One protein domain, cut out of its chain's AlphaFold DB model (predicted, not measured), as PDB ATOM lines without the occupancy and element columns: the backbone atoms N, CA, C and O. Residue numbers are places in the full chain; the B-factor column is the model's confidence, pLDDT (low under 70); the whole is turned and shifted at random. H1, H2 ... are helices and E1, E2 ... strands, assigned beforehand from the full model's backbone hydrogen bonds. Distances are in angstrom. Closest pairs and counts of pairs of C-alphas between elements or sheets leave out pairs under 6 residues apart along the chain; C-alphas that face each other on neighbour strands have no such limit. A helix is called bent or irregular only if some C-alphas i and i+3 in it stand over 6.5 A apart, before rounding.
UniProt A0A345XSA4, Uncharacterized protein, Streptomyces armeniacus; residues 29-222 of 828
ATOM      1  N   GLY A  29      39.247 -25.345   5.068       84.75
ATOM      2  CA  GLY A  29      40.070 -24.189   4.682       84.75
ATOM      3  C   GLY A  29      39.330 -22.848   4.517       84.75
ATOM      4  O   GLY A  29      39.989 -21.846   4.255       84.75
ATOM      5  N   GLY A  30      38.001 -22.806   4.685       86.31
ATOM      6  CA  GLY A  30      37.199 -21.573   4.644       86.31
ATOM      7  C   GLY A  30      37.005 -20.916   6.015       86.31
ATOM      8  O   GLY A  30      37.699 -21.238   6.986       86.31
ATOM      9  N   ALA A  31      36.034 -20.003   6.123       85.81
ATOM     10  CA  ALA A  31      35.712 -19.373   7.400       85.81
ATOM     11  C   ALA A  31      35.198 -20.400   8.434       85.81
ATOM     12  O   ALA A  31      34.428 -21.310   8.097       85.81
ATOM     13  N   PRO A  32      35.576 -20.262   9.720       82.06
ATOM     14  CA  PRO A  32      35.150 -21.198  10.749       82.06
ATOM     15  C   PRO A  32      33.634 -21.128  10.957       82.06
ATOM     16  O   PRO A  32      33.048 -20.056  11.123       82.06
ATOM     17  N   GLY A  33      33.003 -22.302  10.987       78.19
ATOM     18  CA  GLY A  33      31.586 -22.447  11.298       78.19
ATOM     19  C   GLY A  33      31.250 -22.247  12.787       78.19
ATOM     20  O   GLY A  33      32.122 -21.984  13.622       78.19
ATOM     21  N   PRO A  34      29.969 -22.403  13.163       78.62
ATOM     22  CA  PRO A  34      29.541 -22.379  14.552       78.62
ATOM     23  C   PRO A  34      30.169 -23.537  15.342       78.62
ATOM     24  O   PRO A  34      30.355 -24.640  14.828       78.62
ATOM     25  N   LYS A  35      30.453 -23.304  16.633       76.38
ATOM     26  CA  LYS A  35      30.992 -24.343  17.526       76.38
ATOM     27  C   LYS A  35      30.061 -25.556  17.578       76.38
ATOM     28  O   LYS A  35      28.878 -25.426  17.894       76.38
ATOM     29  N   ILE A  36      30.631 -26.734  17.355       72.94
ATOM     30  CA  ILE A  36      29.911 -28.004  17.346       72.94
ATOM     31  C   ILE A  36      29.867 -28.555  18.774       72.94
ATOM     32  O   ILE A  36      30.895 -28.931  19.334       72.94
ATOM     33  N   LYS A  37      28.677 -28.612  19.375       76.38
ATOM     34  CA  LYS A  37      28.416 -29.445  20.557       76.38
ATOM     35  C   LYS A  37      27.772 -30.738  20.080       76.38
ATOM     36  O   LYS A  37      26.654 -30.668  19.574       76.38
ATOM     37  N   ARG A  38      28.477 -31.865  20.182       72.69
ATOM     38  CA  ARG A  38      27.935 -33.189  19.840       72.69
ATOM     39  C   ARG A  38      26.899 -33.595  20.886       72.69
ATOM     40  O   ARG A  38      27.126 -33.362  22.075       72.69
ATOM     41  N   ALA A  39      25.771 -34.151  20.455       69.19
ATOM     42  CA  ALA A  39      24.853 -34.807  21.373       69.19
ATOM     43  C   ALA A  39      25.585 -35.954  22.091       69.19
ATOM     44  O   ALA A  39      26.332 -36.703  21.472       69.19
ATOM     45  N   THR A  40      25.386 -36.073  23.404       71.31
ATOM     46  CA  THR A  40      25.971 -37.145  24.232       71.31
ATOM     47  C   THR A  40      25.101 -38.398  24.274       71.31
ATOM     48  O   THR A  40      25.438 -39.358  24.955       71.31
ATOM     49  N   VAL A  41      23.954 -38.352  23.601       80.56
ATOM     50  CA  VAL A  41      22.924 -39.385  23.627       80.56
ATOM     51  C   VAL A  41      23.233 -40.410  22.542       80.56
ATOM     52  O   VAL A  41      23.409 -40.043  21.380       80.56
ATOM     53  N   GLY A  42      23.305 -41.681  22.930       85.62
ATOM     54  CA  GLY A  42      23.530 -42.788  22.004       85.62
ATOM     55  C   GLY A  42      22.284 -43.129  21.185       85.62
ATOM     56  O   GLY A  42      21.159 -42.789  21.546       85.62
ATOM     57  N   GLU A  43      22.484 -43.856  20.089       88.50
ATOM     58  CA  GLU A  43      21.403 -44.283  19.191       88.50
ATOM     59  C   GLU A  43      20.330 -45.116  19.909       88.50
ATOM     60  O   GLU A  43      19.138 -44.943  19.658       88.50
ATOM     61  N   GLU A  44      20.740 -45.975  20.848       87.44
ATOM     62  CA  GLU A  44      19.836 -46.802  21.652       87.44
ATOM     63  C   GLU A  44      18.840 -45.965  22.466       87.44
ATOM     64  O   GLU A  44      17.643 -46.246  22.464       87.44
ATOM     65  N   GLU A  45      19.311 -44.889  23.093       88.69
ATOM     66  CA  GLU A  45      18.468 -43.989  23.879       88.69
ATOM     67  C   GLU A  45      17.515 -43.181  22.983       88.69
ATOM     68  O   GLU A  45      16.361 -42.964  23.351       88.69
ATOM     69  N   LEU A  46      17.949 -42.794  21.775       88.12
ATOM     70  CA  LEU A  46      17.089 -42.100  20.807       88.12
ATOM     71  C   LEU A  46      15.947 -42.983  20.293       88.12
ATOM     72  O   LEU A  46      14.836 -42.489  20.087       88.12
ATOM     73  N   ARG A  47      16.206 -44.278  20.076       89.00
ATOM     74  CA  ARG A  47      15.208 -45.216  19.540       89.00
ATOM     75  C   ARG A  47      14.334 -45.871  20.610       89.00
ATOM     76  O   ARG A  47      13.250 -46.337  20.269       89.00
ATOM     77  N   ALA A  48      14.758 -45.898  21.876       88.88
ATOM     78  CA  ALA A  48      14.039 -46.574  22.960       88.88
ATOM     79  C   ALA A  48      12.545 -46.188  23.075       88.88
ATOM     80  O   ALA A  48      11.721 -47.100  23.172       88.88
ATOM     81  N   PRO A  49      12.139 -44.903  22.964       87.62
ATOM     82  CA  PRO A  49      10.722 -44.521  23.016       87.62
ATOM     83  C   PRO A  49       9.884 -45.042  21.839       87.62
ATOM     84  O   PRO A  49       8.657 -45.029  21.893       87.62
ATOM     85  N   TYR A  50      10.542 -45.484  20.767       87.19
ATOM     86  CA  TYR A  50       9.926 -45.859  19.500       87.19
ATOM     87  C   TYR A  50      10.036 -47.356  19.206       87.19
ATOM     88  O   TYR A  50       9.632 -47.766  18.123       87.19
ATOM     89  N   ALA A  51      10.546 -48.183  20.128       87.56
ATOM     90  CA  ALA A  51      10.805 -49.607  19.888       87.56
ATOM     91  C   ALA A  51       9.580 -50.358  19.320       87.56
ATOM     92  O   ALA A  51       9.671 -50.995  18.270       87.56
ATOM     93  N   ASP A  52       8.409 -50.188  19.939       85.12
ATOM     94  CA  ASP A  52       7.155 -50.800  19.471       85.12
ATOM     95  C   ASP A  52       6.713 -50.277  18.098       85.12
ATOM     96  O   ASP A  52       6.085 -50.989  17.311       85.12
ATOM     97  N   VAL A  53       6.982 -49.000  17.823       85.50
ATOM     98  CA  VAL A  53       6.628 -48.354  16.555       85.50
ATOM     99  C   VAL A  53       7.549 -48.855  15.452       85.50
ATOM    100  O   VAL A  53       7.062 -49.185  14.375       85.50
ATOM    101  N   ILE A  54       8.848 -48.976  15.733       90.25
ATOM    102  CA  ILE A  54       9.849 -49.532  14.822       90.25
ATOM    103  C   ILE A  54       9.416 -50.932  14.397       90.25
ATOM    104  O   ILE A  54       9.240 -51.158  13.204       90.25
ATOM    105  N   GLU A  55       9.110 -51.838  15.329       90.00
ATOM    106  CA  GLU A  55       8.676 -53.194  14.960       90.00
ATOM    107  C   GLU A  55       7.390 -53.206  14.122       90.00
ATOM    108  O   GLU A  55       7.304 -53.920  13.119       90.00
ATOM    109  N   LYS A  56       6.405 -52.361  14.455       88.56
ATOM    110  CA  LYS A  56       5.181 -52.216  13.643       88.56
ATOM    111  C   LYS A  56       5.484 -51.748  12.223       88.56
ATOM    112  O   LYS A  56       4.873 -52.248  11.280       88.56
ATOM    113  N   VAL A  57       6.415 -50.809  12.064       89.06
ATOM    114  CA  VAL A  57       6.851 -50.311  10.756       89.06
ATOM    115  C   VAL A  57       7.587 -51.402   9.985       89.06
ATOM    116  O   VAL A  57       7.260 -51.649   8.828       89.06
ATOM    117  N   LEU A  58       8.530 -52.105  10.612       90.62
ATOM    118  CA  LEU A  58       9.300 -53.172   9.965       90.62
ATOM    119  C   LEU A  58       8.439 -54.393   9.594       90.62
ATOM    120  O   LEU A  58       8.824 -55.178   8.729       90.62
ATOM    121  N   ALA A  59       7.293 -54.584  10.250       90.69
ATOM    122  CA  ALA A  59       6.297 -55.602   9.913       90.69
ATOM    123  C   ALA A  59       5.208 -55.099   8.943       90.69
ATOM    124  O   ALA A  59       4.355 -55.874   8.505       90.69
ATOM    125  N   HIS A  60       5.197 -53.807   8.612       89.25
ATOM    126  CA  HIS A  60       4.167 -53.224   7.767       89.25
ATOM    127  C   HIS A  60       4.282 -53.740   6.324       89.25
ATOM    128  O   HIS A  60       5.354 -53.732   5.731       89.25
ATOM    129  N   ARG A  61       3.153 -54.109   5.706       88.19
ATOM    130  CA  ARG A  61       3.103 -54.715   4.354       88.19
ATOM    131  C   ARG A  61       3.713 -53.880   3.219       88.19
ATOM    132  O   ARG A  61       3.939 -54.405   2.139       88.19
ATOM    133  N   ARG A  62       3.858 -52.569   3.429       86.94
ATOM    134  CA  ARG A  62       4.469 -51.639   2.462       86.94
ATOM    135  C   ARG A  62       5.955 -51.409   2.710       86.94
ATOM    136  O   ARG A  62       6.562 -50.689   1.936       86.94
ATOM    137  N   THR A  63       6.508 -51.951   3.789       90.44
ATOM    138  CA  THR A  63       7.930 -51.802   4.071       90.44
ATOM    139  C   THR A  63       8.730 -52.698   3.140       90.44
ATOM    140  O   THR A  63       8.431 -53.885   3.018       90.44
ATOM    141  N   ASP A  64       9.734 -52.120   2.489       91.25
ATOM    142  CA  ASP A  64      10.657 -52.842   1.628       91.25
ATOM    143  C   ASP A  64      11.347 -53.973   2.425       91.25
ATOM    144  O   ASP A  64      11.910 -53.714   3.499       91.25
ATOM    145  N   PRO A  65      11.311 -55.230   1.942       92.50
ATOM    146  CA  PRO A  65      11.894 -56.361   2.660       92.50
ATOM    147  C   PRO A  65      13.393 -56.218   2.948       92.50
ATOM    148  O   PRO A  65      13.846 -56.677   3.996       92.50
ATOM    149  N   ALA A  66      14.158 -55.577   2.059       93.12
ATOM    150  CA  ALA A  66      15.589 -55.358   2.246       93.12
ATOM    151  C   ALA A  66      15.852 -54.323   3.348       93.12
ATOM    152  O   ALA A  66      16.715 -54.548   4.199       93.12
ATOM    153  N   LEU A  67      15.058 -53.245   3.407       94.06
ATOM    154  CA  LEU A  67      15.116 -52.278   4.512       94.06
ATOM    155  C   LEU A  67      14.749 -52.934   5.846       94.06
ATOM    156  O   LEU A  67      15.416 -52.709   6.857       94.06
ATOM    157  N   ALA A  68      13.717 -53.782   5.854       93.75
ATOM    158  CA  ALA A  68      13.299 -54.494   7.056       93.75
ATOM    159  C   ALA A  68      14.350 -55.499   7.550       93.75
ATOM    160  O   ALA A  68      14.542 -55.638   8.759       93.75
ATOM    161  N   ALA A  69      15.028 -56.200   6.638       95.56
ATOM    162  CA  ALA A  69      16.117 -57.113   6.973       95.56
ATOM    163  C   ALA A  69      17.326 -56.353   7.539       95.56
ATOM    164  O   ALA A  69      17.765 -56.654   8.648       95.56
ATOM    165  N   ALA A  70      17.786 -55.308   6.842       96.19
ATOM    166  CA  ALA A  70      18.920 -54.494   7.275       96.19
ATOM    167  C   ALA A  70      18.672 -53.832   8.642       96.19
ATOM    168  O   ALA A  70      19.556 -53.828   9.498       96.19
ATOM    169  N   ALA A  71      17.459 -53.316   8.879       95.12
ATOM    170  CA  ALA A  71      17.076 -52.749  10.171       95.12
ATOM    171  C   ALA A  71      17.167 -53.792  11.294       95.12
ATOM    172  O   ALA A  71      17.748 -53.516  12.340       95.12
ATOM    173  N   ARG A  72      16.648 -55.009  11.081       95.56
ATOM    174  CA  ARG A  72      16.700 -56.080  12.092       95.56
ATOM    175  C   ARG A  72      18.119 -56.565  12.370       95.56
ATOM    176  O   ARG A  72      18.452 -56.787  13.529       95.56
ATOM    177  N   GLU A  73      18.960 -56.688  11.347       95.00
ATOM    178  CA  GLU A  73      20.381 -57.017  11.526       95.00
ATOM    179  C   GLU A  73      21.101 -55.958  12.362       95.00
ATOM    180  O   GLU A  73      21.880 -56.297  13.254       95.00
ATOM    181  N   HIS A  74      20.793 -54.681  12.119       94.62
ATOM    182  CA  HIS A  74      21.352 -53.588  12.900       94.62
ATOM    183  C   HIS A  74      20.891 -53.606  14.357       94.62
ATOM    184  O   HIS A  74      21.709 -53.514  15.272       94.62
ATOM    185  N   LEU A  75      19.594 -53.827  14.585       92.81
ATOM    186  CA  LEU A  75      19.022 -53.979  15.925       92.81
ATOM    187  C   LEU A  75      19.592 -55.195  16.678       92.81
ATOM    188  O   LEU A  75      19.661 -55.163  17.904       92.81
ATOM    189  N   ALA A  76      20.029 -56.235  15.958       92.81
ATOM    190  CA  ALA A  76      20.698 -57.412  16.514       92.81
ATOM    191  C   ALA A  76      22.196 -57.195  16.824       92.81
ATOM    192  O   ALA A  76      22.840 -58.097  17.360       92.81
ATOM    193  N   GLY A  77      22.750 -56.016  16.517       89.44
ATOM    194  CA  GLY A  77      24.128 -55.631  16.838       89.44
ATOM    195  C   GLY A  77      25.108 -55.663  15.661       89.44
ATOM    196  O   GLY A  77      26.284 -55.353  15.849       89.44
ATOM    197  N   THR A  78      24.660 -55.996  14.447       92.88
ATOM    198  CA  THR A  78      25.507 -55.920  13.247       92.88
ATOM    199  C   THR A  78      25.627 -54.468  12.777       92.88
ATOM    200  O   THR A  78      24.637 -53.759  12.605       92.88
ATOM    201  N   VAL A  79      26.845 -53.986  12.531       92.31
ATOM    202  CA  VAL A  79      27.051 -52.613  12.049       92.31
ATOM    203  C   VAL A  79      26.612 -52.518  10.582       92.31
ATOM    204  O   VAL A  79      27.286 -53.039   9.699       92.31
ATOM    205  N   SER A  80      25.479 -51.860  10.326       95.00
ATOM    206  CA  SER A  80      24.882 -51.707   8.993       95.00
ATOM    207  C   SER A  80      24.408 -50.263   8.788       95.00
ATOM    208  O   SER A  80      23.447 -49.858   9.443       95.00
ATOM    209  N   PRO A  81      25.042 -49.473   7.896       95.81
ATOM    210  CA  PRO A  81      24.617 -48.100   7.603       95.81
ATOM    211  C   PRO A  81      23.172 -48.015   7.094       95.81
ATOM    212  O   PRO A  81      22.414 -47.149   7.525       95.81
ATOM    213  N   LEU A  82      22.770 -48.957   6.232       95.19
ATOM    214  CA  LEU A  82      21.398 -49.054   5.725       95.19
ATOM    215  C   LEU A  82      20.406 -49.415   6.842       95.19
ATOM    216  O   LEU A  82      19.310 -48.861   6.909       95.19
ATOM    217  N   GLY A  83      20.799 -50.318   7.743       95.56
ATOM    218  CA  GLY A  83      19.981 -50.693   8.892       95.56
ATOM    219  C   GLY A  83      19.786 -49.545   9.884       95.56
ATOM    220  O   GLY A  83      18.655 -49.279  10.289       95.56
ATOM    221  N   ALA A  84      20.858 -48.819  10.208       95.50
ATOM    222  CA  ALA A  84      20.814 -47.621  11.047       95.50
ATOM    223  C   ALA A  84      19.903 -46.539  10.439       95.50
ATOM    224  O   ALA A  84      19.030 -45.991  11.117       95.50
ATOM    225  N   ALA A  85      20.025 -46.300   9.130       93.81
ATOM    226  CA  ALA A  85      19.168 -45.379   8.390       93.81
ATOM    227  C   ALA A  85      17.676 -45.748   8.466       93.81
ATOM    228  O   ALA A  85      16.832 -44.884   8.714       93.81
ATOM    229  N   ALA A  86      17.343 -47.031   8.285       93.50
ATOM    230  CA  ALA A  86      15.969 -47.523   8.351       93.50
ATOM    231  C   ALA A  86      15.364 -47.407   9.762       93.50
ATOM    232  O   ALA A  86      14.191 -47.057   9.901       93.50
ATOM    233  N   VAL A  87      16.159 -47.639  10.812       93.31
ATOM    234  CA  VAL A  87      15.731 -47.462  12.209       93.31
ATOM    235  C   VAL A  87      15.471 -45.984  12.525       93.31
ATOM    236  O   VAL A  87      14.424 -45.655  13.089       93.31
ATOM    237  N   ALA A  88      16.373 -45.086  12.121       91.50
ATOM    238  CA  ALA A  88      16.248 -43.646  12.363       91.50
ATOM    239  C   ALA A  88      15.057 -43.002  11.630       91.50
ATOM    240  O   ALA A  88      14.434 -42.069  12.142       91.50
ATOM    241  N   ALA A  89      14.672 -43.538  10.468       88.62
ATOM    242  CA  ALA A  89      13.547 -43.037   9.681       88.62
ATOM    243  C   ALA A  89      12.204 -43.043  10.448       88.62
ATOM    244  O   ALA A  89      11.321 -42.232  10.154       88.62
ATOM    245  N   VAL A  90      12.041 -43.926  11.443       86.56
ATOM    246  CA  VAL A  90      10.790 -44.063  12.206       86.56
ATOM    247  C   VAL A  90      10.572 -42.895  13.180       86.56
ATOM    248  O   VAL A  90       9.583 -42.179  12.991       86.56
ATOM    249  N   PRO A  91      11.459 -42.617  14.161       84.31
ATOM    250  CA  PRO A  91      11.317 -41.447  15.033       84.31
ATOM    251  C   PRO A  91      11.233 -40.125  14.266       84.31
ATOM    252  O   PRO A  91      10.438 -39.259  14.614       84.31
ATOM    253  N   GLU A  92      12.007 -39.970  13.189       79.62
ATOM    254  CA  GLU A  92      12.013 -38.760  12.355       79.62
ATOM    255  C   GLU A  92      10.674 -38.472  11.662       79.62
ATOM    256  O   GLU A  92      10.391 -37.336  11.281       79.62
ATOM    257  N   SER A  93       9.835 -39.493  11.480       75.50
ATOM    258  CA  SER A  93       8.514 -39.347  10.863       75.50
ATOM    259  C   SER A  93       7.481 -38.648  11.746       75.50
ATOM    260  O   SER A  93       6.459 -38.189  11.235       75.50
ATOM    261  N   GLU A  94       7.771 -38.532  13.042       71.81
ATOM    262  CA  GLU A  94       6.915 -37.894  14.045       71.81
ATOM    263  C   GLU A  94       7.246 -36.400  14.237       71.81
ATOM    264  O   GLU A  94       6.540 -35.699  14.963       71.81
ATOM    265  N   PHE A  95       8.292 -35.885  13.572       67.38
ATOM    266  CA  PHE A  95       8.725 -34.488  13.661       67.38
ATOM    267  C   PHE A  95       8.652 -33.780  12.304       67.38
ATOM    268  O   PHE A  95       9.040 -34.319  11.268       67.38
ATOM    269  N   HIS A  96       8.207 -32.521  12.319       58.12
ATOM    270  CA  HIS A  96       8.217 -31.648  11.138       58.12
ATOM    271  C   HIS A  96       9.601 -31.058  10.829       58.12
ATOM    272  O   HIS A  96       9.801 -30.550   9.730       58.12
ATOM    273  N   SER A  97      10.539 -31.092  11.782       64.31
ATOM    274  CA  SER A  97      11.898 -30.551  11.643       64.31
ATOM    275  C   SER A  97      12.943 -31.652  11.432       64.31
ATOM    276  O   SER A  97      12.760 -32.793  11.854       64.31
ATOM    277  N   GLY A  98      14.085 -31.300  10.830       66.81
ATOM    278  CA  GLY A  98      15.243 -32.192  10.672       66.81
ATOM    279  C   GLY A  98      16.065 -32.402  11.953       66.81
ATOM    280  O   GLY A  98      17.136 -33.010  11.911       66.81
ATOM    281  N   GLU A  99      15.593 -31.906  13.104       77.50
ATOM    282  CA  GLU A  99      16.318 -31.960  14.381       77.50
ATOM    283  C   GLU A  99      16.602 -33.402  14.817       77.50
ATOM    284  O   GLU A  99      17.706 -33.707  15.271       77.50
ATOM    285  N   MET A 100      15.634 -34.303  14.634       83.50
ATOM    286  CA  MET A 100      15.804 -35.712  14.988       83.50
ATOM    287  C   MET A 100      16.871 -36.382  14.109       83.50
ATOM    288  O   MET A 100      17.765 -37.043  14.635       83.50
ATOM    289  N   THR A 101      16.873 -36.124  12.799       83.75
ATOM    290  CA  THR A 101      17.902 -36.639  11.879       83.75
ATOM    291  C   THR A 101      19.302 -36.164  12.285       83.75
ATOM    292  O   THR A 101      20.253 -36.945  12.304       83.75
ATOM    293  N   ALA A 102      19.447 -34.899  12.697       87.38
ATOM    294  CA  ALA A 102      20.728 -34.369  13.174       87.38
ATOM    295  C   ALA A 102      21.211 -35.031  14.483       87.38
ATOM    296  O   ALA A 102      22.415 -35.205  14.678       87.38
ATOM    297  N   ARG A 103      20.291 -35.428  15.374       89.19
ATOM    298  CA  ARG A 103      20.626 -36.172  16.602       89.19
ATOM    299  C   ARG A 103      21.110 -37.590  16.300       89.19
ATOM    300  O   ARG A 103      22.074 -38.022  16.927       89.19
ATOM    301  N   PHE A 104      20.497 -38.282  15.337       91.69
ATOM    302  CA  PHE A 104      20.985 -39.589  14.878       91.69
ATOM    303  C   PHE A 104      22.371 -39.487  14.243       91.69
ATOM    304  O   PHE A 104      23.244 -40.282  14.578       91.69
ATOM    305  N   VAL A 105      22.623 -38.455  13.428       92.44
ATOM    306  CA  VAL A 105      23.969 -38.178  12.900       92.44
ATOM    307  C   VAL A 105      24.999 -38.055  14.027       92.44
ATOM    308  O   VAL A 105      26.041 -38.701  13.971       92.44
ATOM    309  N   ASP A 106      24.722 -37.268  15.070       92.06
ATOM    310  CA  ASP A 106      25.640 -37.129  16.210       92.06
ATOM    311  C   ASP A 106      25.874 -38.460  16.948       92.06
ATOM    312  O   ASP A 106      27.007 -38.751  17.349       92.06
ATOM    313  N   ALA A 107      24.824 -39.271  17.107       92.75
ATOM    314  CA  ALA A 107      24.917 -40.592  17.721       92.75
ATOM    315  C   ALA A 107      25.791 -41.541  16.884       92.75
ATOM    316  O   ALA A 107      26.719 -42.149  17.417       92.75
ATOM    317  N   TRP A 108      25.576 -41.608  15.568       94.75
ATOM    318  CA  TRP A 108      26.374 -42.430  14.656       94.75
ATOM    319  C   TRP A 108      27.843 -42.011  14.622       94.75
ATOM    320  O   TRP A 108      28.723 -42.868  14.662       94.75
ATOM    321  N   VAL A 109      28.125 -40.704  14.614       93.06
ATOM    322  CA  VAL A 109      29.502 -40.181  14.678       93.06
ATOM    323  C   VAL A 109      30.182 -40.612  15.975       93.06
ATOM    324  O   VAL A 109      31.360 -40.960  15.965       93.06
ATOM    325  N   THR A 110      29.451 -40.589  17.090       90.25
ATOM    326  CA  THR A 110      29.989 -40.935  18.411       90.25
ATOM    327  C   THR A 110      30.260 -42.435  18.545       90.25
ATOM    328  O   THR A 110      31.285 -42.811  19.108       90.25
ATOM    329  N   THR A 111      29.379 -43.284  18.009       90.06
ATOM    330  CA  THR A 111      29.472 -44.747  18.157       90.06
ATOM    331  C   THR A 111      30.351 -45.405  17.091       90.06
ATOM    332  O   THR A 111      31.102 -46.329  17.394       90.06
ATOM    333  N   HIS A 112      30.259 -44.948  15.838       91.75
ATOM    334  CA  HIS A 112      30.825 -45.635  14.670       91.75
ATOM    335  C   HIS A 112      31.790 -44.768  13.840       91.75
ATOM    336  O   HIS A 112      32.394 -45.264  12.889       91.75
ATOM    337  N   GLY A 113      31.960 -43.491  14.192       92.81
ATOM    338  CA  GLY A 113      32.844 -42.554  13.492       92.81
ATOM    339  C   GLY A 113      32.188 -41.829  12.312       92.81
ATOM    340  O   GLY A 113      31.083 -42.156  11.868       92.81
ATOM    341  N   LEU A 114      32.877 -40.805  11.794       94.31
ATOM    342  CA  LEU A 114      32.324 -39.897  10.782       94.31
ATOM    343  C   LEU A 114      32.026 -40.595   9.450       94.31
ATOM    344  O   LEU A 114      30.979 -40.347   8.854       94.31
ATOM    345  N   ARG A 115      32.900 -41.514   9.016       96.31
ATOM    346  CA  ARG A 115      32.710 -42.305   7.790       96.31
ATOM    347  C   ARG A 115      31.392 -43.083   7.813       96.31
ATOM    348  O   ARG A 115      30.634 -43.023   6.847       96.31
ATOM    349  N   PHE A 116      31.089 -43.767   8.917       96.38
ATOM    350  CA  PHE A 116      29.832 -44.506   9.062       96.38
ATOM    351  C   PHE A 116      28.621 -43.568   9.038       96.38
ATOM    352  O   PHE A 116      27.659 -43.830   8.325       96.38
ATOM    353  N   ALA A 117      28.683 -42.453   9.772       95.81
ATOM    354  CA  ALA A 117      27.574 -41.507   9.850       95.81
ATOM    355  C   ALA A 117      27.230 -40.871   8.493       95.81
ATOM    356  O   ALA A 117      26.054 -40.683   8.189       95.81
ATOM    357  N   VAL A 118      28.238 -40.570   7.664       96.69
ATOM    358  CA  VAL A 118      28.028 -40.074   6.294       96.69
ATOM    359  C   VAL A 118      27.354 -41.136   5.425       96.69
ATOM    360  O   VAL A 118      26.410 -40.814   4.706       96.69
ATOM    361  N   HIS A 119      27.789 -42.399   5.516       96.50
ATOM    362  CA  HIS A 119      27.153 -43.495   4.779       96.50
ATOM    363  C   HIS A 119      25.692 -43.674   5.210       96.50
ATOM    364  O   HIS A 119      24.797 -43.606   4.373       96.50
ATOM    365  N   ALA A 120      25.437 -43.816   6.512       95.38
ATOM    366  CA  ALA A 120      24.088 -43.990   7.051       95.38
ATOM    367  C   ALA A 120      23.167 -42.812   6.690       95.38
ATOM    368  O   ALA A 120      22.002 -43.013   6.356       95.38
ATOM    369  N   PHE A 121      23.687 -41.583   6.673       94.00
ATOM    370  CA  PHE A 121      22.925 -40.418   6.228       94.00
ATOM    371  C   PHE A 121      22.546 -40.479   4.740       94.00
ATOM    372  O   PHE A 121      21.403 -40.179   4.403       94.00
ATOM    373  N   LEU A 122      23.460 -40.891   3.853       91.81
ATOM    374  CA  LEU A 122      23.134 -41.066   2.434       91.81
ATOM    375  C   LEU A 122      22.079 -42.158   2.225       91.81
ATOM    376  O   LEU A 122      21.122 -41.926   1.491       91.81
ATOM    377  N   GLU A 123      22.206 -43.299   2.910       92.50
ATOM    378  CA  GLU A 123      21.170 -44.341   2.870       92.50
ATOM    379  C   GLU A 123      19.831 -43.798   3.389       92.50
ATOM    380  O   GLU A 123      18.783 -44.030   2.793       92.50
ATOM    381  N   ARG A 124      19.848 -42.987   4.456       89.75
ATOM    382  CA  ARG A 124      18.642 -42.357   5.002       89.75
ATOM    383  C   ARG A 124      17.985 -41.408   4.006       89.75
ATOM    384  O   ARG A 124      16.755 -41.393   3.936       89.75
ATOM    385  N   CYS A 125      18.757 -40.635   3.244       86.88
ATOM    386  CA  CYS A 125      18.218 -39.750   2.210       86.88
ATOM    387  C   CYS A 125      17.456 -40.511   1.115       86.88
ATOM    388  O   CYS A 125      16.523 -39.935   0.549       86.88
ATOM    389  N   ASP A 126      17.783 -41.782   0.886       87.25
ATOM    390  CA  ASP A 126      17.117 -42.641  -0.098       87.25
ATOM    391  C   ASP A 126      15.903 -43.391   0.464       87.25
ATOM    392  O   ASP A 126      15.166 -44.016  -0.292       87.25
ATOM    393  N   ILE A 127      15.641 -43.303   1.771       87.81
ATOM    394  CA  ILE A 127      14.456 -43.898   2.396       87.81
ATOM    395  C   ILE A 127      13.320 -42.869   2.429       87.81
ATOM    396  O   ILE A 127      13.442 -41.762   2.968       87.81
ATOM    397  N   GLU A 128      12.174 -43.239   1.870       81.69
ATOM    398  CA  GLU A 128      10.923 -42.504   1.967       81.69
ATOM    399  C   GLU A 128      10.044 -43.058   3.090       81.69
ATOM    400  O   GLU A 128       9.828 -44.265   3.230       81.69
ATOM    401  N   VAL A 129       9.497 -42.134   3.879       72.38
ATOM    402  CA  VAL A 129       8.509 -42.418   4.915       72.38
ATOM    403  C   VAL A 129       7.236 -41.681   4.533       72.38
ATOM    404  O   VAL A 129       7.226 -40.450   4.519       72.38
ATOM    405  N   GLY A 130       6.173 -42.410   4.183       60.06
ATOM    406  CA  GLY A 130       4.916 -41.778   3.767       60.06
ATOM    407  C   GLY A 130       4.353 -40.857   4.861       60.06
ATOM    408  O   GLY A 130       4.520 -41.140   6.048       60.06
ATOM    409  N   GLY A 131       3.710 -39.753   4.463       53.59
ATOM    410  CA  GLY A 131       3.335 -38.647   5.358       53.59
ATOM    411  C   GLY A 131       2.453 -39.013   6.568       53.59
ATOM    412  O   GLY A 131       1.553 -39.845   6.463       53.59
ATOM    413  N   TYR A 132       2.719 -38.322   7.692       50.66
ATOM    414  CA  TYR A 132       2.157 -38.469   9.050       50.66
ATOM    415  C   TYR A 132       2.208 -39.894   9.636       50.66
ATOM    416  O   TYR A 132       1.198 -40.604   9.717       50.66
ATOM    417  N   GLY A 133       3.402 -40.244  10.129       58.56
ATOM    418  CA  GLY A 133       3.686 -41.424  10.945       58.56
ATOM    419  C   GLY A 133       4.049 -42.663  10.127       58.56
ATOM    420  O   GLY A 133       3.183 -43.284   9.500       58.56
ATOM    421  N   ALA A 134       5.319 -43.079  10.215       60.06
ATOM    422  CA  ALA A 134       5.866 -44.273   9.556       60.06
ATOM    423  C   ALA A 134       5.008 -45.523   9.800       60.06
ATOM    424  O   ALA A 134       4.870 -46.377   8.925       60.06
ATOM    425  N   ALA A 135       4.386 -45.617  10.982       61.94
ATOM    426  CA  ALA A 135       3.545 -46.742  11.392       61.94
ATOM    427  C   ALA A 135       2.375 -47.027  10.436       61.94
ATOM    428  O   ALA A 135       1.885 -48.153  10.379       61.94
ATOM    429  N   LYS A 136       1.912 -46.016   9.694       66.81
ATOM    430  CA  LYS A 136       0.810 -46.140   8.730       66.81
ATOM    431  C   LYS A 136       1.312 -46.327   7.301       66.81
ATOM    432  O   LYS A 136       0.563 -46.802   6.441       66.81
ATOM    433  N   SER A 137       2.544 -45.909   7.017       73.00
ATOM    434  CA  SER A 137       3.111 -45.841   5.672       73.00
ATOM    435  C   SER A 137       4.056 -46.985   5.327       73.00
ATOM    436  O   SER A 137       3.982 -47.468   4.197       73.00
ATOM    437  N   GLY A 138       4.816 -47.508   6.290       83.31
ATOM    438  CA  GLY A 138       5.971 -48.370   6.021       83.31
ATOM    439  C   GLY A 138       7.173 -47.571   5.498       83.31
ATOM    440  O   GLY A 138       7.077 -46.353   5.333       83.31
ATOM    441  N   LEU A 139       8.292 -48.255   5.241       87.06
ATOM    442  CA  LEU A 139       9.515 -47.658   4.673       87.06
ATOM    443  C   LEU A 139       9.749 -48.169   3.252       87.06
ATOM    444  O   LEU A 139       9.814 -49.377   3.052       87.06
ATOM    445  N   VAL A 140       9.923 -47.278   2.284       86.88
ATOM    446  CA  VAL A 140      10.241 -47.657   0.896       86.88
ATOM    447  C   VAL A 140      11.467 -46.901   0.412       86.88
ATOM    448  O   VAL A 140      11.771 -45.824   0.920       86.88
ATOM    449  N   LEU A 141      12.181 -47.462  -0.560       84.25
ATOM    450  CA  LEU A 141      13.238 -46.732  -1.252       84.25
ATOM    451  C   LEU A 141      12.616 -45.678  -2.174       84.25
ATOM    452  O   LEU A 141      11.605 -45.932  -2.833       84.25
ATOM    453  N   ARG A 142      13.210 -44.489  -2.201       77.12
ATOM    454  CA  ARG A 142      12.758 -43.370  -3.026       77.12
ATOM    455  C   ARG A 142      13.138 -43.611  -4.487       77.12
ATOM    456  O   ARG A 142      14.304 -43.820  -4.797       77.12
ATOM    457  N   ASP A 143      12.159 -43.477  -5.377       63.44
ATOM    458  CA  ASP A 143      12.312 -43.659  -6.832       63.44
ATOM    459  C   ASP A 143      12.432 -42.315  -7.596       63.44
ATOM    460  O   ASP A 143      12.111 -42.204  -8.775       63.44
ATOM    461  N   GLY A 144      12.825 -41.230  -6.913       58.09
ATOM    462  CA  GLY A 144      12.733 -39.864  -7.446       58.09
ATOM    463  C   GLY A 144      13.867 -38.923  -7.033       58.09
ATOM    464  O   GLY A 144      14.533 -39.119  -6.022       58.09
ATOM    465  N   ALA A 145      14.045 -37.849  -7.810       52.03
ATOM    466  CA  ALA A 145      15.162 -36.894  -7.728       52.03
ATOM    467  C   ALA A 145      15.074 -35.850  -6.584       52.03
ATOM    468  O   ALA A 145      15.838 -34.886  -6.562       52.03
ATOM    469  N   GLY A 146      14.129 -35.998  -5.649       60.78
ATOM    470  CA  GLY A 146      13.854 -35.013  -4.596       60.78
ATOM    471  C   GLY A 146      14.538 -35.315  -3.258       60.78
ATOM    472  O   GLY A 146      14.582 -36.464  -2.807       60.78
ATOM    473  N   LEU A 147      15.018 -34.267  -2.583       64.94
ATOM    474  CA  LEU A 147      15.493 -34.342  -1.200       64.94
ATOM    475  C   LEU A 147      14.303 -34.258  -0.223       64.94
ATOM    476  O   LEU A 147      13.403 -33.443  -0.412       64.94
ATOM    477  N   ASP A 148      14.311 -35.062   0.842       67.31
ATOM    478  CA  ASP A 148      13.365 -34.915   1.960       67.31
ATOM    479  C   ASP A 148      13.583 -33.549   2.634       67.31
ATOM    480  O   ASP A 148      14.729 -33.189   2.919       67.31
ATOM    481  N   SER A 149      12.507 -32.811   2.931       62.41
ATOM    482  CA  SER A 149      12.554 -31.483   3.566       62.41
ATOM    483  C   SER A 149      13.261 -31.473   4.927       62.41
ATOM    484  O   SER A 149      13.671 -30.414   5.395       62.41
ATOM    485  N   ARG A 150      13.451 -32.645   5.548       64.25
ATOM    486  CA  ARG A 150      14.183 -32.844   6.813       64.25
ATOM    487  C   ARG A 150      15.699 -33.038   6.642       64.25
ATOM    488  O   ARG A 150      16.451 -32.873   7.597       64.25
ATOM    489  N   SER A 151      16.167 -33.357   5.435       69.00
ATOM    490  CA  SER A 151      17.582 -33.656   5.138       69.00
ATOM    491  C   SER A 151      18.559 -32.467   5.236       69.00
ATOM    492  O   SER A 151      19.719 -32.705   5.590       69.00
ATOM    493  N   PRO A 152      18.176 -31.201   4.947       74.50
ATOM    494  CA  PRO A 152      19.122 -30.079   4.948       74.50
ATOM    495  C   PRO A 152      19.835 -29.834   6.289       74.50
ATOM    496  O   PRO A 152      21.030 -29.527   6.293       74.50
ATOM    497  N   ASP A 153      19.147 -30.013   7.422       79.19
ATOM    498  CA  ASP A 153      19.716 -29.781   8.761       79.19
ATOM    499  C   ASP A 153      20.819 -30.797   9.096       79.19
ATOM    500  O   ASP A 153      21.912 -30.430   9.542       79.19
ATOM    501  N   ALA A 154      20.563 -32.076   8.822       86.06
ATOM    502  CA  ALA A 154      21.528 -33.153   9.019       86.06
ATOM    503  C   ALA A 154      22.702 -33.070   8.026       86.06
ATOM    504  O   ALA A 154      23.856 -33.240   8.423       86.06
ATOM    505  N   ALA A 155      22.449 -32.691   6.768       89.69
ATOM    506  CA  ALA A 155      23.509 -32.442   5.793       89.69
ATOM    507  C   ALA A 155      24.424 -31.288   6.243       89.69
ATOM    508  O   ALA A 155      25.651 -31.391   6.188       89.69
ATOM    509  N   LYS A 156      23.849 -30.179   6.735       89.00
ATOM    510  CA  LYS A 156      24.611 -29.075   7.345       89.00
ATOM    511  C   LYS A 156      25.421 -29.550   8.547       89.00
ATOM    512  O   LYS A 156      26.576 -29.150   8.695       89.00
ATOM    513  N   ARG A 157      24.847 -30.416   9.386       89.69
ATOM    514  CA  ARG A 157      25.531 -30.991  10.548       89.69
ATOM    515  C   ARG A 157      26.754 -31.824  10.160       89.69
ATOM    516  O   ARG A 157      27.811 -31.638  10.757       89.69
ATOM    517  N   LEU A 158      26.643 -32.682   9.149       92.88
ATOM    518  CA  LEU A 158      27.780 -33.449   8.631       92.88
ATOM    519  C   LEU A 158      28.835 -32.547   7.998       92.88
ATOM    520  O   LEU A 158      30.018 -32.692   8.293       92.88
ATOM    521  N   ARG A 159      28.415 -31.562   7.199       92.62
ATOM    522  CA  ARG A 159      29.325 -30.587   6.586       92.62
ATOM    523  C   ARG A 159      30.131 -29.804   7.629       92.62
ATOM    524  O   ARG A 159      31.317 -29.562   7.438       92.62
ATOM    525  N   LEU A 160      29.511 -29.468   8.762       92.00
ATOM    526  CA  LEU A 160      30.188 -28.865   9.913       92.00
ATOM    527  C   LEU A 160      31.291 -29.762  10.481       92.00
ATOM    528  O   LEU A 160      32.394 -29.285  10.736       92.00
ATOM    529  N   LEU A 161      30.988 -31.045  10.686       92.38
ATOM    530  CA  LEU A 161      31.943 -32.018  11.213       92.38
ATOM    531  C   LEU A 161      33.095 -32.258  10.232       92.38
ATOM    532  O   LEU A 161      34.245 -32.236  10.652       92.38
ATOM    533  N   LEU A 162      32.796 -32.402   8.939       94.38
ATOM    534  CA  LEU A 162      33.786 -32.611   7.879       94.38
ATOM    535  C   LEU A 162      34.733 -31.422   7.716       94.38
ATOM    536  O   LEU A 162      35.935 -31.615   7.574       94.38
ATOM    537  N   ALA A 163      34.225 -30.190   7.794       93.25
ATOM    538  CA  ALA A 163      35.066 -28.995   7.718       93.25
ATOM    539  C   ALA A 163      36.095 -28.903   8.867       93.25
ATOM    540  O   ALA A 163      37.111 -28.227   8.713       93.25
ATOM    541  N   ALA A 164      35.832 -29.571   9.996       91.12
ATOM    542  CA  ALA A 164      36.704 -29.626  11.170       91.12
ATOM    543  C   ALA A 164      37.426 -30.979  11.345       91.12
ATOM    544  O   ALA A 164      38.139 -31.150  12.336       91.12
ATOM    545  N   ALA A 165      37.217 -31.939  10.439       91.88
ATOM    546  CA  ALA A 165      37.797 -33.276  10.522       91.88
ATOM    547  C   ALA A 165      39.307 -33.253  10.240       91.88
ATOM    548  O   ALA A 165      39.809 -32.383   9.524       91.88
ATOM    549  N   ALA A 166      40.027 -34.228  10.797       92.19
ATOM    550  CA  ALA A 166      41.440 -34.424  10.491       92.19
ATOM    551  C   ALA A 166      41.627 -34.870   9.031       92.19
ATOM    552  O   ALA A 166      40.747 -35.509   8.457       92.19
ATOM    553  N   ASP A 167      42.792 -34.583   8.451       92.69
ATOM    554  CA  ASP A 167      43.089 -34.841   7.035       92.69
ATOM    555  C   ASP A 167      42.827 -36.294   6.607       92.69
ATOM    556  O   ASP A 167      42.272 -36.522   5.533       92.69
ATOM    557  N   THR A 168      43.170 -37.263   7.460       94.06
ATOM    558  CA  THR A 168      42.944 -38.694   7.208       94.06
ATOM    559  C   THR A 168      41.460 -39.052   7.223       94.06
ATOM    560  O   THR A 168      40.980 -39.699   6.303       94.06
ATOM    561  N   GLU A 169      40.712 -38.578   8.225       93.81
ATOM    562  CA  GLU A 169      39.271 -38.840   8.353       93.81
ATOM    563  C   GLU A 169      38.477 -38.168   7.221       93.81
ATOM    564  O   GLU A 169      37.508 -38.731   6.716       93.81
ATOM    565  N   TYR A 170      38.909 -36.980   6.784       95.25
ATOM    566  CA  TYR A 170      38.349 -36.304   5.615       95.25
ATOM    567  C   TYR A 170      38.589 -37.109   4.333       95.25
ATOM    568  O   TYR A 170      37.645 -37.338   3.581       95.25
ATOM    569  N   GLY A 171      39.829 -37.562   4.105       96.12
ATOM    570  CA  GLY A 171      40.186 -38.404   2.959       96.12
ATOM    571  C   GLY A 171      39.381 -39.703   2.918       96.12
ATOM    572  O   GLY A 171      38.783 -40.018   1.894       96.12
ATOM    573  N   ASP A 172      39.239 -40.382   4.060       96.31
ATOM    574  CA  ASP A 172      38.420 -41.592   4.173       96.31
ATOM    575  C   ASP A 172      36.953 -41.334   3.790       96.31
ATOM    576  O   ASP A 172      36.296 -42.197   3.207       96.31
ATOM    577  N   VAL A 173      36.395 -40.167   4.123       97.38
ATOM    578  CA  VAL A 173      35.026 -39.810   3.718       97.38
ATOM    579  C   VAL A 173      34.951 -39.491   2.226       97.38
ATOM    580  O   VAL A 173      33.989 -39.907   1.582       97.38
ATOM    581  N   VAL A 174      35.940 -38.799   1.658       97.62
ATOM    582  CA  VAL A 174      36.012 -38.546   0.209       97.62
ATOM    583  C   VAL A 174      36.034 -39.875  -0.557       97.62
ATOM    584  O   VAL A 174      35.195 -40.081  -1.432       97.62
ATOM    585  N   ASP A 175      36.874 -40.832  -0.159       97.56
ATOM    586  CA  ASP A 175      36.945 -42.153  -0.798       97.56
ATOM    587  C   ASP A 175      35.622 -42.931  -0.705       97.56
ATOM    588  O   ASP A 175      35.201 -43.591  -1.658       97.56
ATOM    589  N   LEU A 176      34.929 -42.844   0.438       97.25
ATOM    590  CA  LEU A 176      33.586 -43.411   0.596       97.25
ATOM    591  C   LEU A 176      32.599 -42.773  -0.389       97.25
ATOM    592  O   LEU A 176      31.882 -43.483  -1.094       97.25
ATOM    593  N   LEU A 177      32.538 -41.440  -0.408       97.25
ATOM    594  CA  LEU A 177      31.589 -40.694  -1.228       97.25
ATOM    595  C   LEU A 177      31.817 -40.959  -2.715       97.25
ATOM    596  O   LEU A 177      30.842 -41.160  -3.435       97.25
ATOM    597  N   ALA A 178      33.072 -41.062  -3.162       96.56
ATOM    598  CA  ALA A 178      33.411 -41.400  -4.544       96.56
ATOM    599  C   ALA A 178      32.701 -42.682  -5.025       96.56
ATOM    600  O   ALA A 178      32.160 -42.707  -6.129       96.56
ATOM    601  N   GLY A 179      32.623 -43.714  -4.172       95.50
ATOM    602  CA  GLY A 179      31.922 -44.969  -4.470       95.50
ATOM    603  C   GLY A 179      30.393 -44.910  -4.346       95.50
ATOM    604  O   GLY A 179      29.707 -45.799  -4.846       95.50
ATOM    605  N   LEU A 180      29.843 -43.878  -3.699       92.94
ATOM    606  CA  LEU A 180      28.406 -43.728  -3.441       92.94
ATOM    607  C   LEU A 180      27.724 -42.676  -4.331       92.94
ATOM    608  O   LEU A 180      26.509 -42.520  -4.247       92.94
ATOM    609  N   ARG A 181      28.452 -41.985  -5.218       91.88
ATOM    610  CA  ARG A 181      27.941 -40.994  -6.194       91.88
ATOM    611  C   ARG A 181      27.143 -41.628  -7.358       91.88
ATOM    612  O   ARG A 181      27.335 -41.277  -8.520       91.88
ATOM    613  N   THR A 182      26.245 -42.569  -7.064       87.88
ATOM    614  CA  THR A 182      25.524 -43.398  -8.052       87.88
ATOM    615  C   THR A 182      24.253 -42.759  -8.616       87.88
ATOM    616  O   THR A 182      23.790 -43.163  -9.679       87.88
ATOM    617  N   THR A 183      23.688 -41.765  -7.930       84.75
ATOM    618  CA  THR A 183      22.478 -41.039  -8.352       84.75
ATOM    619  C   THR A 183      22.736 -39.528  -8.356       84.75
ATOM    620  O   THR A 183      23.603 -39.072  -7.603       84.75
ATOM    621  N   PRO A 184      21.975 -38.718  -9.123       83.56
ATOM    622  CA  PRO A 184      22.120 -37.257  -9.110       83.56
ATOM    623  C   PRO A 184      22.002 -36.647  -7.705       83.56
ATOM    624  O   PRO A 184      22.769 -35.762  -7.332       83.56
ATOM    625  N   VAL A 185      21.108 -37.182  -6.866       81.56
ATOM    626  CA  VAL A 185      20.945 -36.729  -5.474       81.56
ATOM    627  C   VAL A 185      22.190 -37.036  -4.638       81.56
ATOM    628  O   VAL A 185      22.685 -36.148  -3.940       81.56
ATOM    629  N   ARG A 186      22.748 -38.254  -4.726       88.81
ATOM    630  CA  ARG A 186      23.993 -38.606  -4.018       88.81
ATOM    631  C   ARG A 186      25.200 -37.828  -4.560       88.81
ATOM    632  O   ARG A 186      26.075 -37.463  -3.774       88.81
ATOM    633  N   GLN A 187      25.241 -37.509  -5.856       90.00
ATOM    634  CA  GLN A 187      26.258 -36.634  -6.462       90.00
ATOM    635  C   GLN A 187      26.203 -35.215  -5.884       90.00
ATOM    636  O   GLN A 187      27.225 -34.713  -5.408       90.00
ATOM    637  N   ALA A 188      25.012 -34.612  -5.832       88.75
ATOM    638  CA  ALA A 188      24.803 -33.294  -5.237       88.75
ATOM    639  C   ALA A 188      25.147 -33.271  -3.744       88.75
ATOM    640  O   ALA A 188      25.853 -32.375  -3.287       88.75
ATOM    641  N   LEU A 189      24.681 -34.266  -2.979       91.06
ATOM    642  CA  LEU A 189      24.996 -34.385  -1.553       91.06
ATOM    643  C   LEU A 189      26.498 -34.538  -1.326       91.06
ATOM    644  O   LEU A 189      27.039 -33.887  -0.438       91.06
ATOM    645  N   SER A 190      27.184 -35.333  -2.146       94.50
ATOM    646  CA  SER A 190      28.635 -35.512  -2.046       94.50
ATOM    647  C   SER A 190      29.379 -34.209  -2.345       94.50
ATOM    648  O   SER A 190      30.189 -33.780  -1.527       94.50
ATOM    649  N   ALA A 191      29.057 -33.526  -3.452       94.62
ATOM    650  CA  ALA A 191      29.655 -32.230  -3.795       94.62
ATOM    651  C   ALA A 191      29.378 -31.164  -2.717       94.62
ATOM    652  O   ALA A 191      30.229 -30.341  -2.392       94.62
ATOM    653  N   TYR A 192      28.197 -31.210  -2.102       94.31
ATOM    654  CA  TYR A 192      27.853 -30.343  -0.984       94.31
ATOM    655  C   TYR A 192      28.603 -30.700   0.311       94.31
ATOM    656  O   TYR A 192      28.994 -29.791   1.038       94.31
ATOM    657  N   LEU A 193      28.787 -31.976   0.653       95.44
ATOM    658  CA  LEU A 193      29.457 -32.382   1.895       95.44
ATOM    659  C   LEU A 193      30.965 -32.103   1.848       95.44
ATOM    660  O   LEU A 193      31.535 -31.680   2.856       95.44
ATOM    661  N   VAL A 194      31.586 -32.287   0.681       96.00
ATOM    662  CA  VAL A 194      33.023 -32.077   0.451       96.00
ATOM    663  C   VAL A 194      33.273 -31.091  -0.704       96.00
ATOM    664  O   VAL A 194      33.820 -31.453  -1.741       96.00
ATOM    665  N   PRO A 195      32.917 -29.801  -0.539       95.06
ATOM    666  CA  PRO A 195      32.962 -28.804  -1.619       95.06
ATOM    667  C   PRO A 195      34.382 -28.425  -2.081       95.06
ATOM    668  O   PRO A 195      34.529 -27.604  -2.985       95.06
ATOM    669  N   THR A 196      35.429 -28.964  -1.445       94.31
ATOM    670  CA  THR A 196      36.823 -28.805  -1.889       94.31
ATOM    671  C   THR A 196      37.197 -29.778  -3.004       94.31
ATOM    672  O   THR A 196      38.182 -29.539  -3.695       94.31
ATOM    673  N   GLU A 197      36.408 -30.835  -3.222       96.44
ATOM    674  CA  GLU A 197      36.531 -31.701  -4.398       96.44
ATOM    675  C   GLU A 197      35.938 -30.977  -5.615       96.44
ATOM    676  O   GLU A 197      34.822 -31.253  -6.052       96.44
ATOM    677  N   HIS A 198      36.658 -29.975  -6.131       95.38
ATOM    678  CA  HIS A 198      36.136 -29.056  -7.151       95.38
ATOM    679  C   HIS A 198      35.668 -29.765  -8.424       95.38
ATOM    680  O   HIS A 198      34.610 -29.415  -8.927       95.38
ATOM    681  N   ALA A 199      36.332 -30.846  -8.847       96.50
ATOM    682  CA  ALA A 199      35.885 -31.656  -9.984       96.50
ATOM    683  C   ALA A 199      34.454 -32.207  -9.803       96.50
ATOM    684  O   ALA A 199      33.690 -32.309 -10.757       96.50
ATOM    685  N   TRP A 200      34.051 -32.521  -8.569       96.19
ATOM    686  CA  TRP A 200      32.692 -32.977  -8.275       96.19
ATOM    687  C   TRP A 200      31.672 -31.846  -8.303       96.19
ATOM    688  O   TRP A 200      30.497 -32.098  -8.574       96.19
ATOM    689  N   VAL A 201      32.100 -30.623  -7.984       95.25
ATOM    690  CA  VAL A 201      31.271 -29.420  -8.098       95.25
ATOM    691  C   VAL A 201      31.134 -29.026  -9.568       95.25
ATOM    692  O   VAL A 201      30.020 -28.740  -9.992       95.25
ATOM    693  N   ASP A 202      32.211 -29.117 -10.351       95.62
ATOM    694  CA  ASP A 202      32.231 -28.912 -11.803       95.62
ATOM    695  C   ASP A 202      31.222 -29.835 -12.506       95.62
ATOM    696  O   ASP A 202      30.400 -29.371 -13.298       95.62
ATOM    697  N   GLU A 203      31.214 -31.129 -12.159       93.31
ATOM    698  CA  GLU A 203      30.218 -32.101 -12.638       93.31
ATOM    699  C   GLU A 203      28.781 -31.658 -12.327       93.31
ATOM    700  O   GLU A 203      27.902 -31.740 -13.186       93.31
ATOM    701  N   CYS A 204      28.528 -31.168 -11.108       91.25
ATOM    702  CA  CYS A 204      27.205 -30.692 -10.712       91.25
ATOM    703  C   CYS A 204      26.815 -29.377 -11.408       91.25
ATOM    704  O   CYS A 204      25.637 -29.191 -11.704       91.25
ATOM    705  N   CYS A 205      27.770 -28.484 -11.683       91.88
ATOM    706  CA  CYS A 205      27.552 -27.249 -12.439       91.88
ATOM    707  C   CYS A 205      27.263 -27.517 -13.922       91.88
ATOM    708  O   CYS A 205      26.481 -26.789 -14.524       91.88
ATOM    709  N   ALA A 206      27.865 -28.560 -14.501       90.62
ATOM    710  CA  ALA A 206      27.655 -28.960 -15.893       90.62
ATOM    711  C   ALA A 206      26.385 -29.808 -16.113       90.62
ATOM    712  O   ALA A 206      26.014 -30.085 -17.256       90.62
ATOM    713  N   ALA A 207      25.731 -30.260 -15.039       86.81
ATOM    714  CA  ALA A 207      24.533 -31.084 -15.125       86.81
ATOM    715  C   ALA A 207      23.328 -30.283 -15.676       86.81
ATOM    716  O   ALA A 207      23.239 -29.076 -15.447       86.81
ATOM    717  N   PRO A 208      22.365 -30.927 -16.370       78.94
ATOM    718  CA  PRO A 208      21.180 -30.244 -16.893       78.94
ATOM    719  C   PRO A 208      20.408 -29.479 -15.810       78.94
ATOM    720  O   PRO A 208      20.333 -29.931 -14.661       78.94
ATOM    721  N   GLU A 209      19.777 -28.359 -16.173       70.25
ATOM    722  CA  GLU A 209      18.951 -27.584 -15.242       70.25
ATOM    723  C   GLU A 209      17.913 -28.476 -14.534       70.25
ATOM    724  O   GLU A 209      17.312 -29.371 -15.128       70.25
ATOM    725  N   HIS A 210      17.733 -28.245 -13.231       68.44
ATOM    726  CA  HIS A 210      16.828 -28.988 -12.337       68.44
ATOM    727  C   HIS A 210      17.194 -30.453 -12.045       68.44
ATOM    728  O   HIS A 210      16.487 -31.102 -11.277       68.44
ATOM    729  N   SER A 211      18.309 -30.971 -12.572       70.44
ATOM    730  CA  SER A 211      18.805 -32.309 -12.202       70.44
ATOM    731  C   SER A 211      19.410 -32.365 -10.791       70.44
ATOM    732  O   SER A 211      19.477 -33.438 -10.190       70.44
ATOM    733  N   MET A 212      19.814 -31.210 -10.250       73.19
ATOM    734  CA  MET A 212      20.450 -31.070  -8.940       73.19
ATOM    735  C   MET A 212      19.597 -30.202  -8.001       73.19
ATOM    736  O   MET A 212      19.066 -29.171  -8.429       73.19
ATOM    737  N   PRO A 213      19.498 -30.542  -6.701       78.69
ATOM    738  CA  PRO A 213      18.886 -29.664  -5.709       78.69
ATOM    739  C   PRO A 213      19.625 -28.320  -5.625       78.69
ATOM    740  O   PRO A 213      20.757 -28.244  -5.141       78.69
ATOM    741  N   ARG A 214      18.965 -27.248  -6.079       83.81
ATOM    742  CA  ARG A 214      19.545 -25.902  -6.229       83.81
ATOM    743  C   ARG A 214      20.241 -25.387  -4.965       83.81
ATOM    744  O   ARG A 214      21.353 -24.876  -5.043       83.81
ATOM    745  N   GLU A 215      19.618 -25.562  -3.801       82.38
ATOM    746  CA  GLU A 215      20.177 -25.094  -2.525       82.38
ATOM    747  C   GLU A 215      21.519 -25.761  -2.184       82.38
ATOM    748  O   GLU A 215      22.433 -25.102  -1.684       82.38
ATOM    749  N   LEU A 216      21.661 -27.063  -2.465       86.31
ATOM    750  CA  LEU A 216      22.902 -27.800  -2.216       86.31
ATOM    751  C   LEU A 216      24.002 -27.360  -3.181       86.31
ATOM    752  O   LEU A 216      25.130 -27.132  -2.744       86.31
ATOM    753  N   LEU A 217      23.655 -27.191  -4.461       88.44
ATOM    754  CA  LEU A 217      24.576 -26.742  -5.503       88.44
ATOM    755  C   LEU A 217      25.151 -25.358  -5.185       88.44
ATOM    756  O   LEU A 217      26.369 -25.204  -5.129       88.44
ATOM    757  N   LEU A 218      24.297 -24.374  -4.881       88.62
ATOM    758  CA  LEU A 218      24.743 -23.021  -4.529       88.62
ATOM    759  C   LEU A 218      25.683 -23.032  -3.319       88.62
ATOM    760  O   LEU A 218      26.727 -22.386  -3.318       88.62
ATOM    761  N   ARG A 219      25.365 -23.825  -2.293       91.25
ATOM    762  CA  ARG A 219      26.217 -23.955  -1.103       91.25
ATOM    763  C   ARG A 219      27.510 -24.723  -1.381       91.25
ATOM    764  O   ARG A 219      28.440 -24.626  -0.583       91.25
ATOM    765  N   ALA A 220      27.597 -25.503  -2.455       93.94
ATOM    766  CA  ALA A 220      28.809 -26.219  -2.850       93.94
ATOM    767  C   ALA A 220      29.800 -25.340  -3.633       93.94
ATOM    768  O   ALA A 220      30.995 -25.626  -3.618       93.94
ATOM    769  N   LEU A 221      29.345 -24.245  -4.261       94.88
ATOM    770  CA  LEU A 221      30.217 -23.383  -5.065       94.88
ATOM    771  C   LEU A 221      31.383 -22.836  -4.230       94.88
ATOM    772  O   LEU A 221      31.205 -22.413  -3.081       94.88
ATOM    773  N   GLY A 222      32.588 -22.877  -4.796       93.75
ATOM    774  CA  GLY A 222      33.832 -22.545  -4.098       93.75
ATOM    775  C   GLY A 222      34.911 -21.909  -4.961       93.75
ATOM    776  O   GLY A 222      35.979 -21.622  -4.439       93.75
TER     777      GLY A 222
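This is residues 29 to 222 of the 828 residues of an uncharacterized protein of Streptomyces armeniacus (UniProt A0A345XSA4). Look for a rounded helical body: an up-and-down bundle of five helices, H4, H5, H7, H8 and H9, each running against the one before it, with H5 nearest the middle. At one end H1 and H2 cross H3, near the small sheet E1 E2 and short H6; at the other, H10 and H11 pack on H9. The printed part has 194 residues, with eleven named helices and two strands in the order H1 to H5, E1, H6, E2, H7 to H11; the sheet, order E1 - E2, is antiparallel and the class is mostly helix. It is compact, with a radius of gyration of the C-alphas of 16.2 A and spans of 45 by 37 by 28 A.

Begin at the sheet, E1 at residues 127 to 129 and E2 at 139 to 141; H6, 134 to 137, lies between them. Find C-alpha 43 at (21.403, -44.283, 19.191), where H1 runs to residue 58, 17.6 A; it is irregular, with C-alphas 49 and 52 8.0 A apart and a kink of 81 degrees near residue 50. Then come H2, 65 to 75, H3, 81 to 92, H4, 99 to 112, 19.9 A, and H5, 114 to 125. After E2 look for H7, 151 to 163, 18.3 A, H8, 167 to 180, 20.1 A, H9, 184 to 193, H10, 198 to 206, and H11, 214 to 220, ending at C-alpha 220, (28.809, -26.219, -2.850).

In the sheet, N 128 and O 140 are within hydrogen-bond range at 2.8 A. The hub H3 touches H2 about perpendicular, 89 degrees, with residues 82 to 87 alone; their closest C-alphas, Ala 71 and Gly 83, are 3.8 A apart. H1 touches H6, with residues 53 to 57 alone, closest at C-alphas 57 and 135, 4.9 A. H3 touches H5 at a steep tilt of 60 degrees, closest at C-alphas 81 and 120, 4.2 A. H4 touches H7, with residues 99 to 105 alone, closest at C-alphas 102 and 154, 4.4 A. H5 touches H8, with residues 114 to 119 alone, closest at C-alphas 115 and 173, 5.3 A. H9 and H10 are a hairpin, closest at C-alphas 191 and 201, 5.4 A; H9 touches H11, closest at C-alphas 192 and 220, 4.6 A. H2 and H8 are apart. Every O i to N i+4 pair is within hydrogen-bond range in H2, H4, H5, H7, H9, H10 and H11; H1 has 8 of 12, H3 6 of 8, H8 9 of 10, and H6 is too short for one.

The C-alphas of Ala 31 and Arg 61 are the farthest apart, 48.2 A. The printed part has no cut, and no link is long. Mean pLDDT of the printed part is 86.2; look for values under 70 at residues 39, 95 to 98, 130 to 136, 143 to 151 and 210.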